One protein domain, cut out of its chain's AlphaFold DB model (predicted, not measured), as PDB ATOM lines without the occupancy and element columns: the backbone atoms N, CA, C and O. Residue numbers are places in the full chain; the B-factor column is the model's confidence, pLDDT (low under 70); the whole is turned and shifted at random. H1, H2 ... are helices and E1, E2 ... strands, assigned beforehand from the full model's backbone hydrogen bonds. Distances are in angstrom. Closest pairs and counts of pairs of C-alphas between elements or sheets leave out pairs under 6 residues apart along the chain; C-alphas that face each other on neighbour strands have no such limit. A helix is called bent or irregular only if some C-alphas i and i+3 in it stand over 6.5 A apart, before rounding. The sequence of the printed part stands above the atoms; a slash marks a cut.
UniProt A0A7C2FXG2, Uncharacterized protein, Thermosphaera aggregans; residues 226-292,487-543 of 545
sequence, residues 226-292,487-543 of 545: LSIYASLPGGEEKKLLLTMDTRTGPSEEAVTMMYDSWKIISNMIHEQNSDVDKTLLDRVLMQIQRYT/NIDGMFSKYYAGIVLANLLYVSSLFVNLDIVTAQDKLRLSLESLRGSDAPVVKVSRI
ATOM      1  N   LEU A 226      19.286 -29.632 -23.628       91.12
ATOM      2  CA  LEU A 226      19.806 -30.615 -22.693       91.12
ATOM      3  C   LEU A 226      19.349 -32.004 -23.135       91.12
ATOM      4  O   LEU A 226      18.150 -32.232 -23.314       91.12
ATOM      5  N   SER A 227      20.282 -32.937 -23.281       95.25
ATOM      6  CA  SER A 227      19.986 -34.341 -23.578       95.25
ATOM      7  C   SER A 227      20.666 -35.249 -22.566       95.25
ATOM      8  O   SER A 227      21.832 -35.061 -22.232       95.25
ATOM      9  N   ILE A 228      19.930 -36.235 -22.064       96.69
ATOM     10  CA  ILE A 228      20.384 -37.117 -20.993       96.69
ATOM     11  C   ILE A 228      20.347 -38.541 -21.509       96.69
ATOM     12  O   ILE A 228      19.285 -39.059 -21.856       96.69
ATOM     13  N   TYR A 229      21.512 -39.169 -21.540       96.50
ATOM     14  CA  TYR A 229      21.683 -40.532 -22.007       96.50
ATOM     15  C   TYR A 229      22.073 -41.436 -20.851       96.50
ATOM     16  O   TYR A 229      22.934 -41.082 -20.052       96.50
ATOM     17  N   ALA A 230      21.488 -42.623 -20.790       96.19
ATOM     18  CA  ALA A 230      21.925 -43.683 -19.903       96.19
ATOM     19  C   ALA A 230      22.826 -44.667 -20.642       96.19
ATOM     20  O   ALA A 230      22.596 -44.985 -21.809       96.19
ATOM     21  N   SER A 231      23.809 -45.197 -19.927       93.44
ATOM     22  CA  SER A 231      24.619 -46.343 -20.342       93.44
ATOM     23  C   SER A 231      24.873 -47.239 -19.141       93.44
ATOM     24  O   SER A 231      24.959 -46.769 -18.005       93.44
ATOM     25  N   LEU A 232      24.984 -48.540 -19.375       87.00
ATOM     26  CA  LEU A 232      25.349 -49.469 -18.310       87.00
ATOM     27  C   LEU A 232      26.847 -49.333 -17.992       87.00
ATOM     28  O   LEU A 232      27.633 -49.003 -18.886       87.00
ATOM     29  N   PRO A 233      27.280 -49.570 -16.741       78.94
ATOM     30  CA  PRO A 233      28.699 -49.563 -16.400       78.94
ATOM     31  C   PRO A 233      29.498 -50.522 -17.297       78.94
ATOM     32  O   PRO A 233      29.215 -51.713 -17.344       78.94
ATOM     33  N   GLY A 234      30.478 -49.993 -18.040       72.31
ATOM     34  CA  GLY A 234      31.295 -50.770 -18.983       72.31
ATOM     35  C   GLY A 234      30.657 -51.052 -20.352       72.31
ATOM     36  O   GLY A 234      31.305 -51.677 -21.184       72.31
ATOM     37  N   GLY A 235      29.427 -50.592 -20.609       73.12
ATOM     38  CA  GLY A 235      28.767 -50.697 -21.915       73.12
ATOM     39  C   GLY A 235      28.947 -49.446 -22.781       73.12
ATOM     40  O   GLY A 235      28.970 -48.326 -22.269       73.12
ATOM     41  N   GLU A 236      29.040 -49.628 -24.102       71.94
ATOM     42  CA  GLU A 236      29.133 -48.513 -25.062       71.94
ATOM     43  C   GLU A 236      27.765 -47.994 -25.525       71.94
ATOM     44  O   GLU A 236      27.645 -46.831 -25.918       71.94
ATOM     45  N   GLU A 237      26.724 -48.830 -25.462       84.88
ATOM     46  CA  GLU A 237      25.393 -48.454 -25.931       84.88
ATOM     47  C   GLU A 237      24.751 -47.403 -25.019       84.88
ATOM     48  O   GLU A 237      24.668 -47.554 -23.795       84.88
ATOM     49  N   LYS A 238      24.264 -46.328 -25.646       90.94
ATOM     50  CA  LYS A 238      23.594 -45.218 -24.973       90.94
ATOM     51  C   LYS A 238      22.131 -45.168 -25.361       90.94
ATOM     52  O   LYS A 238      21.800 -45.121 -26.544       90.94
ATOM     53  N   LYS A 239      21.256 -45.102 -24.364       95.19
ATOM     54  CA  LYS A 239      19.819 -44.889 -24.554       95.19
ATOM     55  C   LYS A 239      19.456 -43.481 -24.104       95.19
ATOM     56  O   LYS A 239      19.851 -43.056 -23.022       95.19
ATOM     57  N   LEU A 240      18.710 -42.752 -24.928       96.38
ATOM     58  CA  LEU A 240      18.181 -41.443 -24.553       96.38
ATOM     59  C   LEU A 240      17.110 -41.623 -23.468       96.38
ATOM     60  O   LEU A 240      16.144 -42.351 -23.684       96.38
ATOM     61  N   LEU A 241      17.275 -40.956 -22.327       95.50
ATOM     62  CA  LEU A 241      16.274 -40.910 -21.261       95.50
ATOM     63  C   LEU A 241      15.385 -39.675 -21.366       95.50
ATOM     64  O   LEU A 241      14.174 -39.773 -21.195       95.50
ATOM     65  N   LEU A 242      15.984 -38.513 -21.628       95.25
ATOM     66  CA  LEU A 242      15.300 -37.224 -21.577       95.25
ATOM     67  C   LEU A 242      15.937 -36.229 -22.544       95.25
ATOM     68  O   LEU A 242      17.162 -36.159 -22.643       95.25
ATOM     69  N   THR A 243      15.112 -35.407 -23.187       94.69
ATOM     70  CA  THR A 243      15.540 -34.140 -23.790       94.69
ATOM     71  C   THR A 243      14.686 -33.000 -23.249       94.69
ATOM     72  O   THR A 243      13.519 -33.194 -22.906       94.69
ATOM     73  N   MET A 244      15.275 -31.816 -23.127       92.19
ATOM     74  CA  MET A 244      14.590 -30.635 -22.621       92.19
ATOM     75  C   MET A 244      15.222 -29.367 -23.193       92.19
ATOM     76  O   MET A 244      16.444 -29.261 -23.302       92.19
ATOM     77  N   ASP A 245      14.382 -28.392 -23.523       88.06
ATOM     78  CA  ASP A 245      14.833 -27.033 -23.798       88.06
ATOM     79  C   ASP A 245      15.210 -26.353 -22.476       88.06
ATOM     80  O   ASP A 245      14.399 -26.201 -21.556       88.06
ATOM     81  N   THR A 246      16.472 -25.951 -22.385       82.00
ATOM     82  CA  THR A 246      17.054 -25.327 -21.190       82.00
ATOM     83  C   THR A 246      16.384 -24.003 -20.834       82.00
ATOM     84  O   THR A 246      16.409 -23.598 -19.669       82.00
ATOM     85  N   ARG A 247      15.739 -23.343 -21.803       77.44
ATOM     86  CA  ARG A 247      15.089 -22.051 -21.598       77.44
ATOM     87  C   ARG A 247      13.722 -22.152 -20.957       77.44
ATOM     88  O   ARG A 247      13.364 -21.358 -20.090       77.44
ATOM     89  N   THR A 248      12.929 -23.095 -21.441       80.75
ATOM     90  CA  THR A 248      11.526 -23.240 -21.046       80.75
ATOM     91  C   THR A 248      11.340 -24.229 -19.896       80.75
ATOM     92  O   THR A 248      10.297 -24.191 -19.225       80.75
ATOM     93  N   GLY A 249      12.365 -25.047 -19.633       87.56
ATOM     94  CA  GLY A 249      12.359 -26.082 -18.612       87.56
ATOM     95  C   GLY A 249      11.502 -27.286 -19.018       87.56
ATOM     96  O   GLY A 249      11.266 -27.514 -20.206       87.56
ATOM     97  N   PRO A 250      11.020 -28.077 -18.043       91.06
ATOM     98  CA  PRO A 250      10.229 -29.269 -18.326       91.06
ATOM     99  C   PRO A 250       8.941 -28.950 -19.106       91.06
ATOM    100  O   PRO A 250       8.059 -28.243 -18.610       91.06
ATOM    101  N   SER A 251       8.839 -29.496 -20.319       92.62
ATOM    102  CA  SER A 251       7.633 -29.534 -21.157       92.62
ATOM    103  C   SER A 251       6.796 -30.795 -20.886       92.62
ATOM    104  O   SER A 251       7.213 -31.678 -20.132       92.62
ATOM    105  N   GLU A 252       5.613 -30.904 -21.503       93.12
ATOM    106  CA  GLU A 252       4.789 -32.122 -21.417       93.12
ATOM    107  C   GLU A 252       5.543 -33.348 -21.948       93.12
ATOM    108  O   GLU A 252       5.496 -34.427 -21.354       93.12
ATOM    109  N   GLU A 253       6.297 -33.162 -23.034       93.88
ATOM    110  CA  GLU A 253       7.177 -34.183 -23.601       93.88
ATOM    111  C   GLU A 253       8.276 -34.568 -22.606       93.88
ATOM    112  O   GLU A 253       8.427 -35.747 -22.291       93.88
ATOM    113  N   ALA A 254       8.978 -33.585 -22.031       93.88
ATOM    114  CA  ALA A 254      10.037 -33.841 -21.059       93.88
ATOM    115  C   ALA A 254       9.506 -34.618 -19.844       93.88
ATOM    116  O   ALA A 254      10.119 -35.581 -19.390       93.88
ATOM    117  N   VAL A 255       8.333 -34.258 -19.329       94.19
ATOM    118  CA  VAL A 255       7.722 -34.981 -18.211       94.19
ATOM    119  C   VAL A 255       7.278 -36.396 -18.598       94.19
ATOM    120  O   VAL A 255       7.391 -37.316 -17.784       94.19
ATOM    121  N   THR A 256       6.794 -36.592 -19.822       94.81
ATOM    122  CA  THR A 256       6.472 -37.928 -20.345       94.81
ATOM    123  C   THR A 256       7.730 -38.792 -20.404       94.81
ATOM    124  O   THR A 256       7.743 -39.898 -19.869       94.81
ATOM    125  N   MET A 257       8.833 -38.243 -20.909       95.50
ATOM    126  CA  MET A 257      10.138 -38.902 -20.908       95.50
ATOM    127  C   MET A 257      10.650 -39.198 -19.489       95.50
ATOM    128  O   MET A 257      11.166 -40.287 -19.248       95.50
ATOM    129  N   MET A 258      10.465 -38.295 -18.515       95.00
ATOM    130  CA  MET A 258      10.805 -38.563 -17.103       95.00
ATOM    131  C   MET A 258      10.004 -39.737 -16.527       95.00
ATOM    132  O   MET A 258      10.528 -40.513 -15.727       95.00
ATOM    133  N   TYR A 259       8.730 -39.870 -16.908       92.75
ATOM    134  CA  TYR A 259       7.894 -41.003 -16.515       92.75
ATOM    135  C   TYR A 259       8.380 -42.302 -17.180       92.75
ATOM    136  O   TYR A 259       8.579 -43.301 -16.484       92.75
ATOM    137  N   ASP A 260       8.647 -42.275 -18.487       93.44
ATOM    138  CA  ASP A 260       9.037 -43.447 -19.284       93.44
ATOM    139  C   ASP A 260      10.499 -43.886 -19.091       93.44
ATOM    140  O   ASP A 260      10.830 -45.050 -19.337       93.44
ATOM    141  N   SER A 261      11.366 -43.005 -18.581       94.56
ATOM    142  CA  SER A 261      12.789 -43.277 -18.317       94.56
ATOM    143  C   SER A 261      13.003 -44.556 -17.503       94.56
ATOM    144  O   SER A 261      13.921 -45.323 -17.779       94.56
ATOM    145  N   TRP A 262      12.121 -44.846 -16.545       92.44
ATOM    146  CA  TRP A 262      12.216 -46.045 -15.707       92.44
ATOM    147  C   TRP A 262      11.997 -47.345 -16.479       92.44
ATOM    148  O   TRP A 262      12.624 -48.355 -16.168       92.44
ATOM    149  N   LYS A 263      11.157 -47.322 -17.518       92.44
ATOM    150  CA  LYS A 263      10.968 -48.467 -18.415       92.44
ATOM    151  C   LYS A 263      12.208 -48.691 -19.279       92.44
ATOM    152  O   LYS A 263      12.593 -49.836 -19.501       92.44
ATOM    153  N   ILE A 264      12.840 -47.611 -19.741       93.75
ATOM    154  CA  ILE A 264      14.097 -47.675 -20.501       93.75
ATOM    155  C   ILE A 264      15.198 -48.276 -19.622       93.75
ATOM    156  O   ILE A 264      15.811 -49.264 -20.015       93.75
ATOM    157  N   ILE A 265      15.374 -47.751 -18.406       92.50
ATOM    158  CA  ILE A 265      16.344 -48.256 -17.423       92.50
ATOM    159  C   ILE A 265      16.073 -49.731 -17.083       92.50
ATOM    160  O   ILE A 265      17.012 -50.522 -17.052       92.50
ATOM    161  N   SER A 266      14.807 -50.125 -16.890       91.56
ATOM    162  CA  SER A 266      14.433 -51.528 -16.638       91.56
ATOM    163  C   SER A 266      14.887 -52.458 -17.759       91.56
ATOM    164  O   SER A 266      15.553 -53.463 -17.506       91.56
ATOM    165  N   ASN A 267      14.580 -52.103 -19.011       91.69
ATOM    166  CA  ASN A 267      14.976 -52.906 -20.166       91.69
ATOM    167  C   ASN A 267      16.501 -53.006 -20.283       91.69
ATOM    168  O   ASN A 267      17.007 -54.109 -20.445       91.69
ATOM    169  N   MET A 268      17.220 -51.891 -20.112       90.56
ATOM    170  CA  MET A 268      18.686 -51.874 -20.133       90.56
ATOM    171  C   MET A 268      19.285 -52.830 -19.093       90.56
ATOM    172  O   MET A 268      20.155 -53.637 -19.407       90.56
ATOM    173  N   ILE A 269      18.804 -52.767 -17.850       88.25
ATOM    174  CA  ILE A 269      19.287 -53.632 -16.766       88.25
ATOM    175  C   ILE A 269      19.009 -55.109 -17.070       88.25
ATOM    176  O   ILE A 269      19.880 -55.955 -16.851       88.25
ATOM    177  N   HIS A 270      17.806 -55.420 -17.558       88.00
ATOM    178  CA  HIS A 270      17.394 -56.791 -17.853       88.00
ATOM    179  C   HIS A 270      18.156 -57.392 -19.042       88.00
ATOM    180  O   HIS A 270      18.523 -58.560 -18.988       88.00
ATOM    181  N   GLU A 271      18.455 -56.606 -20.079       85.56
ATOM    182  CA  GLU A 271      19.243 -57.053 -21.240       85.56
ATOM    183  C   GLU A 271      20.648 -57.533 -20.844       85.56
ATOM    184  O   GLU A 271      21.141 -58.510 -21.404       85.56
ATOM    185  N   GLN A 272      21.279 -56.905 -19.845       76.56
ATOM    186  CA  GLN A 272      22.578 -57.351 -19.318       76.56
ATOM    187  C   GLN A 272      22.488 -58.447 -18.252       76.56
ATOM    188  O   GLN A 272      23.475 -59.132 -17.995       76.56
ATOM    189  N   ASN A 273      21.330 -58.603 -17.613       75.44
ATOM    190  CA  ASN A 273      21.110 -59.559 -16.534       75.44
ATOM    191  C   ASN A 273      19.857 -60.380 -16.846       75.44
ATOM    192  O   ASN A 273      18.857 -60.290 -16.129       75.44
ATOM    193  N   SER A 274      19.905 -61.171 -17.922       72.75
ATOM    194  CA  SER A 274      18.768 -61.983 -18.386       72.75
ATOM    195  C   SER A 274      18.230 -62.938 -17.318       72.75
ATOM    196  O   SER A 274      17.061 -63.312 -17.353       72.75
ATOM    197  N   ASP A 275      19.072 -63.290 -16.346       76.12
ATOM    198  CA  ASP A 275      18.746 -64.180 -15.230       76.12
ATOM    199  C   ASP A 275      17.873 -63.503 -14.155       76.12
ATOM    200  O   ASP A 275      17.331 -64.166 -13.269       76.12
ATOM    201  N   VAL A 276      17.725 -62.176 -14.205       78.19
ATOM    202  CA  VAL A 276      16.873 -61.414 -13.288       78.19
ATOM    203  C   VAL A 276      15.429 -61.429 -13.788       78.19
ATOM    204  O   VAL A 276      15.146 -60.980 -14.898       78.19
ATOM    205  N   ASP A 277      14.493 -61.869 -12.938       83.88
ATOM    206  CA  ASP A 277      13.055 -61.807 -13.229       83.88
ATOM    207  C   ASP A 277      12.623 -60.357 -13.506       83.88
ATOM    208  O   ASP A 277      12.585 -59.503 -12.611       83.88
ATOM    209  N   LYS A 278      12.250 -60.102 -14.765       87.19
ATOM    210  CA  LYS A 278      11.794 -58.799 -15.250       87.19
ATOM    211  C   LYS A 278      10.606 -58.260 -14.456       87.19
ATOM    212  O   LYS A 278      10.544 -57.066 -14.185       87.19
ATOM    213  N   THR A 279       9.692 -59.124 -14.026       88.31
ATOM    214  CA  THR A 279       8.506 -58.725 -13.257       88.31
ATOM    215  C   THR A 279       8.897 -58.173 -11.890       88.31
ATOM    216  O   THR A 279       8.288 -57.218 -11.404       88.31
ATOM    217  N   LEU A 280       9.900 -58.773 -11.245       85.31
ATOM    218  CA  LEU A 280      10.408 -58.299  -9.958       85.31
ATOM    219  C   LEU A 280      11.204 -57.003 -10.125       85.31
ATOM    220  O   LEU A 280      10.996 -56.069  -9.349       85.31
ATOM    221  N   LEU A 281      12.041 -56.918 -11.160       86.75
ATOM    222  CA  LEU A 281      12.775 -55.699 -11.496       86.75
ATOM    223  C   LEU A 281      11.823 -54.521 -11.766       86.75
ATOM    224  O   LEU A 281      11.972 -53.462 -11.156       86.75
ATOM    225  N   ASP A 282      10.797 -54.727 -12.595       88.94
ATOM    226  CA  ASP A 282       9.781 -53.716 -12.905       88.94
ATOM    227  C   ASP A 282       9.051 -53.243 -11.641       88.94
ATOM    228  O   ASP A 282       8.800 -52.047 -11.473       88.94
ATOM    229  N   ARG A 283       8.749 -54.150 -10.700       87.94
ATOM    230  CA  ARG A 283       8.133 -53.776  -9.415       87.94
ATOM    231  C   ARG A 283       9.040 -52.875  -8.583       87.94
ATOM    232  O   ARG A 283       8.543 -51.890  -8.037       87.94
ATOM    233  N   VAL A 284      10.331 -53.190  -8.480       87.88
ATOM    234  CA  VAL A 284      11.296 -52.371  -7.724       87.88
ATOM    235  C   VAL A 284      11.464 -51.003  -8.388       87.88
ATOM    236  O   VAL A 284      11.347 -49.975  -7.721       87.88
ATOM    237  N   LEU A 285      11.628 -50.956  -9.710       87.69
ATOM    238  CA  LEU A 285      11.767 -49.696 -10.446       87.69
ATOM    239  C   LEU A 285      10.492 -48.844 -10.408       87.69
ATOM    240  O   LEU A 285      10.574 -47.621 -10.338       87.69
ATOM    241  N   MET A 286       9.307 -49.455 -10.350       88.69
ATOM    242  CA  MET A 286       8.055 -48.732 -10.104       88.69
ATOM    243  C   MET A 286       7.984 -48.104  -8.705       88.69
ATOM    244  O   MET A 286       7.346 -47.061  -8.548       88.69
ATOM    245  N   GLN A 287       8.579 -48.723  -7.681       90.31
ATOM    246  CA  GLN A 287       8.684 -48.107  -6.350       90.31
ATOM    247  C   GLN A 287       9.649 -46.923  -6.391       90.31
ATOM    248  O   GLN A 287       9.316 -45.843  -5.905       90.31
ATOM    249  N   ILE A 288      10.781 -47.088  -7.077       91.12
ATOM    250  CA  ILE A 288      11.765 -46.024  -7.286       91.12
ATOM    251  C   ILE A 288      11.156 -44.841  -8.059       91.12
ATOM    252  O   ILE A 288      11.320 -43.697  -7.647       91.12
ATOM    253  N   GLN A 289      10.369 -45.084  -9.108       91.12
ATOM    254  CA  GLN A 289       9.657 -44.031  -9.846       91.12
ATOM    255  C   GLN A 289       8.739 -43.193  -8.936       91.12
ATOM    256  O   GLN A 289       8.592 -41.979  -9.115       91.12
ATOM    257  N   ARG A 290       8.087 -43.824  -7.953       91.25
ATOM    258  CA  ARG A 290       7.257 -43.103  -6.972       91.25
ATOM    259  C   ARG A 290       8.126 -42.370  -5.960       91.25
ATOM    260  O   ARG A 290       7.812 -41.232  -5.621       91.25
ATOM    261  N   TYR A 291       9.230 -42.987  -5.539       92.44
ATOM    262  CA  TYR A 291      10.233 -42.367  -4.683       92.44
ATOM    263  C   TYR A 291      10.782 -41.073  -5.291       92.44
ATOM    264  O   TYR A 291      10.891 -40.083  -4.579       92.44
ATOM    265  N   THR A 292      11.067 -41.031  -6.595       93.12
ATOM    266  CA  THR A 292      11.562 -39.809  -7.256       93.12
ATOM    267  C   THR A 292      10.487 -38.750  -7.468       93.12
ATOM    268  O   THR A 292      10.806 -37.600  -7.772       93.12
ATOM    269  N   ASN A 487       1.663 -32.903 -13.504       85.56
ATOM    270  CA  ASN A 487       1.192 -31.665 -14.114       85.56
ATOM    271  C   ASN A 487       2.368 -30.674 -14.232       85.56
ATOM    272  O   ASN A 487       3.200 -30.625 -13.325       85.56
ATOM    273  N   ILE A 488       2.404 -29.889 -15.310       87.19
ATOM    274  CA  ILE A 488       3.332 -28.773 -15.535       87.19
ATOM    275  C   ILE A 488       2.625 -27.419 -15.732       87.19
ATOM    276  O   ILE A 488       3.276 -26.428 -16.063       87.19
ATOM    277  N   ASP A 489       1.317 -27.351 -15.486       85.81
ATOM    278  CA  ASP A 489       0.532 -26.121 -15.557       85.81
ATOM    279  C   ASP A 489       0.979 -25.133 -14.472       85.81
ATOM    280  O   ASP A 489       0.816 -25.369 -13.268       85.81
ATOM    281  N   GLY A 490       1.527 -24.000 -14.906       84.19
ATOM    282  CA  GLY A 490       1.979 -22.920 -14.031       84.19
ATOM    283  C   GLY A 490       3.357 -23.140 -13.395       84.19
ATOM    284  O   GLY A 490       3.950 -24.220 -13.435       84.19
ATOM    285  N   MET A 491       3.886 -22.078 -12.783       81.81
ATOM    286  CA  MET A 491       5.267 -22.052 -12.284       81.81
ATOM    287  C   MET A 491       5.525 -23.060 -11.149       81.81
ATOM    288  O   MET A 491       6.573 -23.699 -11.137       81.81
ATOM    289  N   PHE A 492       4.574 -23.270 -10.227       87.25
ATOM    290  CA  PHE A 492       4.728 -24.241  -9.128       87.25
ATOM    291  C   PHE A 492       4.877 -25.679  -9.630       87.25
ATOM    292  O   PHE A 492       5.684 -26.450  -9.109       87.25
ATOM    293  N   SER A 493       4.099 -26.035 -10.650       88.50
ATOM    294  CA  SER A 493       4.116 -27.359 -11.266       88.50
ATOM    295  C   SER A 493       5.431 -27.595 -12.011       88.50
ATOM    296  O   SER A 493       6.064 -28.635 -11.824       88.50
ATOM    297  N   LYS A 494       5.914 -26.594 -12.761       88.81
ATOM    298  CA  LYS A 494       7.244 -26.622 -13.399       88.81
ATOM    299  C   LYS A 494       8.388 -26.721 -12.392       88.81
ATOM    300  O   LYS A 494       9.341 -27.465 -12.610       88.81
ATOM    301  N   TYR A 495       8.288 -26.005 -11.277       91.00
ATOM    302  CA  TYR A 495       9.253 -26.102 -10.188       91.00
ATOM    303  C   TYR A 495       9.296 -27.511  -9.592       91.00
ATOM    304  O   TYR A 495      10.370 -28.099  -9.461       91.00
ATOM    305  N   TYR A 496       8.129 -28.095  -9.318       93.44
ATOM    306  CA  TYR A 496       8.046 -29.473  -8.856       93.44
ATOM    307  C   TYR A 496       8.611 -30.467  -9.889       93.44
ATOM    308  O   TYR A 496       9.326 -31.395  -9.512       93.44
ATOM    309  N   ALA A 497       8.379 -30.252 -11.187       94.12
ATOM    310  CA  ALA A 497       9.000 -31.053 -12.243       94.12
ATOM    311  C   ALA A 497      10.538 -30.950 -12.241       94.12
ATOM    312  O   ALA A 497      11.213 -31.947 -12.482       94.12
ATOM    313  N   GLY A 498      11.103 -29.789 -11.892       94.31
ATOM    314  CA  GLY A 498      12.545 -29.628 -11.671       94.31
ATOM    315  C   GLY A 498      13.080 -30.476 -10.510       94.31
ATOM    316  O   GLY A 498      14.142 -31.083 -10.630       94.31
ATOM    317  N   ILE A 499      12.328 -30.591  -9.410       95.69
ATOM    318  CA  ILE A 499      12.677 -31.488  -8.293       95.69
ATOM    319  C   ILE A 499      12.650 -32.954  -8.743       95.69
ATOM    320  O   ILE A 499      13.564 -33.718  -8.435       95.69
ATOM    321  N   VAL A 500      11.618 -33.343  -9.494       95.81
ATOM    322  CA  VAL A 500      11.478 -34.705 -10.031       95.81
ATOM    323  C   VAL A 500      12.637 -35.043 -10.960       95.81
ATOM    324  O   VAL A 500      13.194 -36.133 -10.849       95.81
ATOM    325  N   LEU A 501      13.035 -34.108 -11.827       96.12
ATOM    326  CA  LEU A 501      14.209 -34.253 -12.681       96.12
ATOM    327  C   LEU A 501      15.472 -34.483 -11.844       96.12
ATOM    328  O   LEU A 501      16.190 -35.446 -12.088       96.12
ATOM    329  N   ALA A 502      15.723 -33.657 -10.827       96.69
ATOM    330  CA  ALA A 502      16.904 -33.816  -9.983       96.69
ATOM    331  C   ALA A 502      16.950 -35.184  -9.284       96.69
ATOM    332  O   ALA A 502      17.975 -35.868  -9.319       96.69
ATOM    333  N   ASN A 503      15.823 -35.618  -8.717       96.44
ATOM    334  CA  ASN A 503      15.710 -36.936  -8.099       96.44
ATOM    335  C   ASN A 503      15.881 -38.069  -9.120       96.44
ATOM    336  O   ASN A 503      16.547 -39.054  -8.814       96.44
ATOM    337  N   LEU A 504      15.314 -37.940 -10.324       95.69
ATOM    338  CA  LEU A 504      15.484 -38.906 -11.411       95.69
ATOM    339  C   LEU A 504      16.965 -39.075 -11.760       95.69
ATOM    340  O   LEU A 504      17.424 -40.211 -11.831       95.69
ATOM    341  N   LEU A 505      17.707 -37.978 -11.941       96.81
ATOM    342  CA  LEU A 505      19.128 -38.032 -12.304       96.81
ATOM    343  C   LEU A 505      19.973 -38.651 -11.198       96.81
ATOM    344  O   LEU A 505      20.727 -39.588 -11.453       96.81
ATOM    345  N   TYR A 506      19.799 -38.187  -9.964       96.44
ATOM    346  CA  TYR A 506      20.541 -38.729  -8.834       96.44
ATOM    347  C   TYR A 506      20.243 -40.218  -8.628       96.44
ATOM    348  O   TYR A 506      21.158 -41.036  -8.594       96.44
ATOM    349  N   VAL A 507      18.966 -40.600  -8.556       95.19
ATOM    350  CA  VAL A 507      18.587 -41.984  -8.253       95.19
ATOM    351  C   VAL A 507      18.906 -42.924  -9.416       95.19
ATOM    352  O   VAL A 507      19.408 -44.017  -9.176       95.19
ATOM    353  N   SER A 508      18.709 -42.508 -10.672       94.69
ATOM    354  CA  SER A 508      19.091 -43.332 -11.830       94.69
ATOM    355  C   SER A 508      20.601 -43.571 -11.881       94.69
ATOM    356  O   SER A 508      21.031 -44.672 -12.224       94.69
ATOM    357  N   SER A 509      21.408 -42.588 -11.462       95.00
ATOM    358  CA  SER A 509      22.868 -42.727 -11.414       95.00
ATOM    359  C   SER A 509      23.385 -43.758 -10.398       95.00
ATOM    360  O   SER A 509      24.553 -44.138 -10.444       95.00
ATOM    361  N   LEU A 510      22.513 -44.266  -9.513       92.25
ATOM    362  CA  LEU A 510      22.819 -45.387  -8.616       92.25
ATOM    363  C   LEU A 510      22.782 -46.750  -9.331       92.25
ATOM    364  O   LEU A 510      23.251 -47.739  -8.772       92.25
ATOM    365  N   PHE A 511      22.222 -46.809 -10.545       85.94
ATOM    366  CA  PHE A 511      22.059 -48.042 -11.326       85.94
ATOM    367  C   PHE A 511      22.797 -48.007 -12.666       85.94
ATOM    368  O   PHE A 511      23.259 -49.041 -13.146       85.94
ATOM    369  N   VAL A 512      22.865 -46.832 -13.293       92.06
ATOM    370  CA  VAL A 512      23.414 -46.625 -14.638       92.06
ATOM    371  C   VAL A 512      24.305 -45.388 -14.661       92.06
ATOM    372  O   VAL A 512      24.145 -44.486 -13.848       92.06
ATOM    373  N   ASN A 513      25.221 -45.301 -15.618       94.88
ATOM    374  CA  ASN A 513      25.931 -44.052 -15.884       94.88
ATOM    375  C   ASN A 513      25.019 -43.114 -16.674       94.88
ATOM    376  O   ASN A 513      24.411 -43.541 -17.660       94.88
ATOM    377  N   LEU A 514      24.965 -41.841 -16.288       96.69
ATOM    378  CA  LEU A 514      24.224 -40.815 -17.015       96.69
ATOM    379  C   LEU A 514      25.184 -39.825 -17.665       96.69
ATOM    380  O   LEU A 514      25.937 -39.163 -16.959       96.69
ATOM    381  N   ASP A 515      25.116 -39.692 -18.984       95.06
ATOM    382  CA  ASP A 515      25.775 -38.625 -19.732       95.06
ATOM    383  C   ASP A 515      24.777 -37.472 -19.921       95.06
ATOM    384  O   ASP A 515      23.760 -37.629 -20.599       95.06
ATOM    385  N   ILE A 516      25.075 -36.314 -19.334       94.19
ATOM    386  CA  ILE A 516      24.333 -35.067 -19.516       94.19
ATOM    387  C   ILE A 516      25.060 -34.256 -20.585       94.19
ATOM    388  O   ILE A 516      26.221 -33.894 -20.402       94.19
ATOM    389  N   VAL A 517      24.389 -34.011 -21.705       91.88
ATOM    390  CA  VAL A 517      24.970 -33.424 -22.915       91.88
ATOM    391  C   VAL A 517      24.249 -32.120 -23.244       91.88
ATOM    392  O   VAL A 517      23.018 -32.100 -23.330       91.88
ATOM    393  N   THR A 518      25.013 -31.053 -23.451       87.44
ATOM    394  CA  THR A 518      24.560 -29.778 -24.029       87.44
ATOM    395  C   THR A 518      25.369 -29.481 -25.289       87.44
ATOM    396  O   THR A 518      26.263 -30.251 -25.650       87.44
ATOM    397  N   ALA A 519      25.080 -28.379 -25.987       79.62
ATOM    398  CA  ALA A 519      25.906 -27.969 -27.125       79.62
ATOM    399  C   ALA A 519      27.364 -27.657 -26.731       79.62
ATOM    400  O   ALA A 519      28.256 -27.724 -27.573       79.62
ATOM    401  N   GLN A 520      27.593 -27.283 -25.470       75.06
ATOM    402  CA  GLN A 520      28.865 -26.741 -24.985       75.06
ATOM    403  C   GLN A 520      29.628 -27.719 -24.096       75.06
ATOM    404  O   GLN A 520      30.846 -27.615 -23.981       75.06
ATOM    405  N   ASP A 521      28.920 -28.646 -23.453       83.69
ATOM    406  CA  ASP A 521      29.485 -29.448 -22.387       83.69
ATOM    407  C   ASP A 521      28.932 -30.861 -22.333       83.69
ATOM    408  O   ASP A 521      27.829 -31.180 -22.789       83.69
ATOM    409  N   LYS A 522      29.724 -31.726 -21.704       90.19
ATOM    410  CA  LYS A 522      29.326 -33.091 -21.403       90.19
ATOM    411  C   LYS A 522      29.792 -33.491 -20.017       90.19
ATOM    412  O   LYS A 522      30.989 -33.529 -19.729       90.19
ATOM    413  N   LEU A 523      28.838 -33.860 -19.174       92.38
ATOM    414  CA  LEU A 523      29.097 -34.393 -17.843       92.38
ATOM    415  C   LEU A 523      28.653 -35.841 -17.746       92.38
ATOM    416  O   LEU A 523      27.721 -36.265 -18.425       92.38
ATOM    417  N   ARG A 524      29.294 -36.582 -16.850       93.88
ATOM    418  CA  ARG A 524      28.890 -37.923 -16.457       93.88
ATOM    419  C   ARG A 524      28.632 -37.998 -14.966       93.88
ATOM    420  O   ARG A 524      29.505 -37.649 -14.170       93.88
ATOM    421  N   LEU A 525      27.451 -38.508 -14.629       95.88
ATOM    422  CA  LEU A 525      27.088 -38.959 -13.294       95.88
ATOM    423  C   LEU A 525      27.251 -40.475 -13.227       95.88
ATOM    424  O   LEU A 525      26.703 -41.200 -14.062       95.88
ATOM    425  N   SER A 526      27.998 -40.949 -12.240       94.62
ATOM    426  CA  SER A 526      28.222 -42.376 -12.015       94.62
ATOM    427  C   SER A 526      28.286 -42.677 -10.529       94.62
ATOM    428  O   SER A 526      28.755 -41.853  -9.744       94.62
ATOM    429  N   LEU A 527      27.857 -43.873 -10.142       92.88
ATOM    430  CA  LEU A 527      27.975 -44.332  -8.768       92.88
ATOM    431  C   LEU A 527      29.448 -44.365  -8.318       92.88
ATOM    432  O   LEU A 527      30.266 -45.034  -8.943       92.88
ATOM    433  N   GLU A 528      29.768 -43.677  -7.220       90.81
ATOM    434  CA  GLU A 528      31.093 -43.720  -6.580       90.81
ATOM    435  C   GLU A 528      31.111 -44.734  -5.433       90.81
ATOM    436  O   GLU A 528      32.012 -45.563  -5.323       90.81
ATOM    437  N   SER A 529      30.099 -44.681  -4.561       85.56
ATOM    438  CA  SER A 529      30.026 -45.546  -3.384       85.56
ATOM    439  C   SER A 529      28.590 -45.841  -2.967       85.56
ATOM    440  O   SER A 529      27.733 -44.956  -2.929       85.56
ATOM    441  N   LEU A 530      28.367 -47.107  -2.607       81.31
ATOM    442  CA  LEU A 530      27.114 -47.652  -2.092       81.31
ATOM    443  C   LEU A 530      27.434 -48.655  -0.968       81.31
ATOM    444  O   LEU A 530      27.248 -49.862  -1.111       81.31
ATOM    445  N   ARG A 531      28.040 -48.174   0.128       67.19
ATOM    446  CA  ARG A 531      28.549 -49.025   1.220       67.19
ATOM    447  C   ARG A 531      27.813 -48.780   2.535       67.19
ATOM    448  O   ARG A 531      27.705 -47.645   2.980       67.19
ATOM    449  N   GLY A 532      27.399 -49.869   3.185       71.38
ATOM    450  CA  GLY A 532      26.839 -49.836   4.536       71.38
ATOM    451  C   GLY A 532      25.519 -49.073   4.636       71.38
ATOM    452  O   GLY A 532      24.687 -49.109   3.739       71.38
ATOM    453  N   SER A 533      25.326 -48.377   5.751       68.00
ATOM    454  CA  SER A 533      24.173 -47.499   5.980       68.00
ATOM    455  C   SER A 533      24.451 -46.041   5.598       68.00
ATOM    456  O   SER A 533      23.613 -45.175   5.855       68.00
ATOM    457  N   ASP A 534      25.604 -45.761   4.983       80.94
ATOM    458  CA  ASP A 534      25.993 -44.413   4.585       80.94
ATOM    459  C   ASP A 534      25.152 -43.908   3.405       80.94
ATOM    460  O   ASP A 534      24.580 -44.667   2.616       80.94
ATOM    461  N   ALA A 535      25.082 -42.584   3.267       82.44
ATOM    462  CA  ALA A 535      24.414 -41.953   2.138       82.44
ATOM    463  C   ALA A 535      25.089 -42.359   0.809       82.44
ATOM    464  O   ALA A 535      26.314 -42.234   0.703       82.44
ATOM    465  N   PRO A 536      24.321 -42.768  -0.224       88.88
ATOM    466  CA  PRO A 536      24.885 -43.058  -1.536       88.88
ATOM    467  C   PRO A 536      25.655 -41.856  -2.092       88.88
ATOM    468  O   PRO A 536      25.266 -40.697  -1.888       88.88
ATOM    469  N   VAL A 537      26.752 -42.129  -2.795       92.06
ATOM    470  CA  VAL A 537      27.623 -41.091  -3.358       92.06
ATOM    471  C   VAL A 537      27.669 -41.238  -4.869       92.06
ATOM    472  O   VAL A 537      28.028 -42.294  -5.389       92.06
ATOM    473  N   VAL A 538      27.318 -40.161  -5.564       95.12
ATOM    474  CA  VAL A 538      27.376 -40.054  -7.022       95.12
ATOM    475  C   VAL A 538      28.534 -39.143  -7.380       95.12
ATOM    476  O   VAL A 538      28.582 -38.004  -6.926       95.12
ATOM    477  N   LYS A 539      29.456 -39.624  -8.203       94.94
ATOM    478  CA  LYS A 539      30.545 -38.821  -8.750       94.94
ATOM    479  C   LYS A 539      30.080 -38.055  -9.975       94.94
ATOM    480  O   LYS A 539      29.360 -38.590 -10.818       94.94
ATOM    481  N   VAL A 540      30.560 -36.823 -10.083       94.69
ATOM    482  CA  VAL A 540      30.386 -35.959 -11.247       94.69
ATOM    483  C   VAL A 540      31.736 -35.828 -11.936       94.69
ATOM    484  O   VAL A 540      32.748 -35.507 -11.314       94.69
ATOM    485  N   SER A 541      31.768 -36.094 -13.236       91.44
ATOM    486  CA  SER A 541      32.978 -35.959 -14.044       91.44
ATOM    487  C   SER A 541      32.678 -35.204 -15.328       91.44
ATOM    488  O   SER A 541      31.687 -35.485 -16.000       91.44
ATOM    489  N   ARG A 542      33.528 -34.238 -15.679       87.94
ATOM    490  CA  ARG A 542      33.469 -33.572 -16.982       87.94
ATOM    491  C   ARG A 542      34.174 -34.452 -18.005       87.94
ATOM    492  O   ARG A 542      35.312 -34.860 -17.786       87.94
ATOM    493  N   ILE A 543      33.485 -34.782 -19.091       83.12
ATOM    494  CA  ILE A 543      34.062 -35.535 -20.200       83.12
ATOM    495  C   ILE A 543      34.595 -34.502 -21.181       83.12
ATOM    496  O   ILE A 543      33.810 -33.797 -21.807       83.12
TER     497      ILE A 543
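AT A GLANCE: This is residues 226 to 292 and 487 to 543 of the 545 residues of an uncharacterized protein of Thermosphaera aggregans (UniProt A0A7C2FXG2). A strongly twisted sheet of five strands makes a wall that curls round residues 501 to 508 of the long helix H3, with H3 and H1b, the second arm of the bent helix H1, over one face and no named helix over the other. The first arm, H1a, packs on E2, and H2 folds back on H1b away from the sheet. The 124 printed residues include five named strands and three named helices, in the order E1 E2 H1 H2 H3 E3 E4 E5; the sheet runs E2 E1 E3 E4 E5, antiparallel throughout. The class is mixed, in two layers, helices on one face of a sheet; the whole is compact, with a radius of gyration of the C-alphas of 14.7 A and spans of 43 by 33 by 30 A.

HOW THE PARTS SIT: E1, residues 226 to 231, and edge strand E2, residues 239 to 245, form a hairpin, with N 228 and O 242 at 2.8 A. H1, residues 252 to 272, was assigned as one helix by its hydrogen bonds but is bent: C-alphas 259 and 262 are 6.7 A apart, and its arms H1a, residues 252 to 259, and H1b, residues 262 to 272, stand at a steep tilt of 44 degrees. H1a is on the sheet; its closest C-alphas with E2 are Met 257 and Leu 242, 5.5 A apart. H2, residues 278 to 291, is not on the sheet; it touches H1b in a helical hairpin, the closest C-alphas being Ser 266 and Asp 282, 6.4 A. H3, residues 490 to 508, only just touches H1a, with 3 pairs of C-alphas within 8 A, through its residues 497 to 504 alone; the closest are Met 258 and Leu 501, 7.1 A. E3, residues 513 to 517, E4, residues 522 to 529, and edge strand E5, residues 537 to 542, form a meander, each the antiparallel neighbour of the one before. Within hydrogen-bond range across the neighbour strands are N 229 and O 515 of E1 and E3, at 2.9 A, N 516 and O 523 of E3 and E4, at 2.8 A, and N 539 and O 526 of E5 and E4, at 2.8 A. In H1a, H1b, H2 and H3 every O i to N i+4 pair is within hydrogen-bond range.

IN THESE COORDINATES: E1 begins at C-alpha 226 (19.806, -30.615, -22.693), and E2 is 18.6 A long. H1b measures 15.8 A, H2 19.6 A and H3 26.7 A, the last from C-alpha 490 (1.979, -22.920, -14.031). E4 spans 21.9 A, and E5 ends at C-alpha 542 (33.469, -33.572, -16.982).

THE WHOLE: The farthest C-alphas, Asp 275 and Gly 490, are 44.6 A apart. Residues 293 to 486 are not printed; C-alphas 292 and 487 are 14.9 A apart across this cut. Of the links printed whole, none is long. Mean pLDDT of the printed part is 89.1, with residues 531 and 533 under 70.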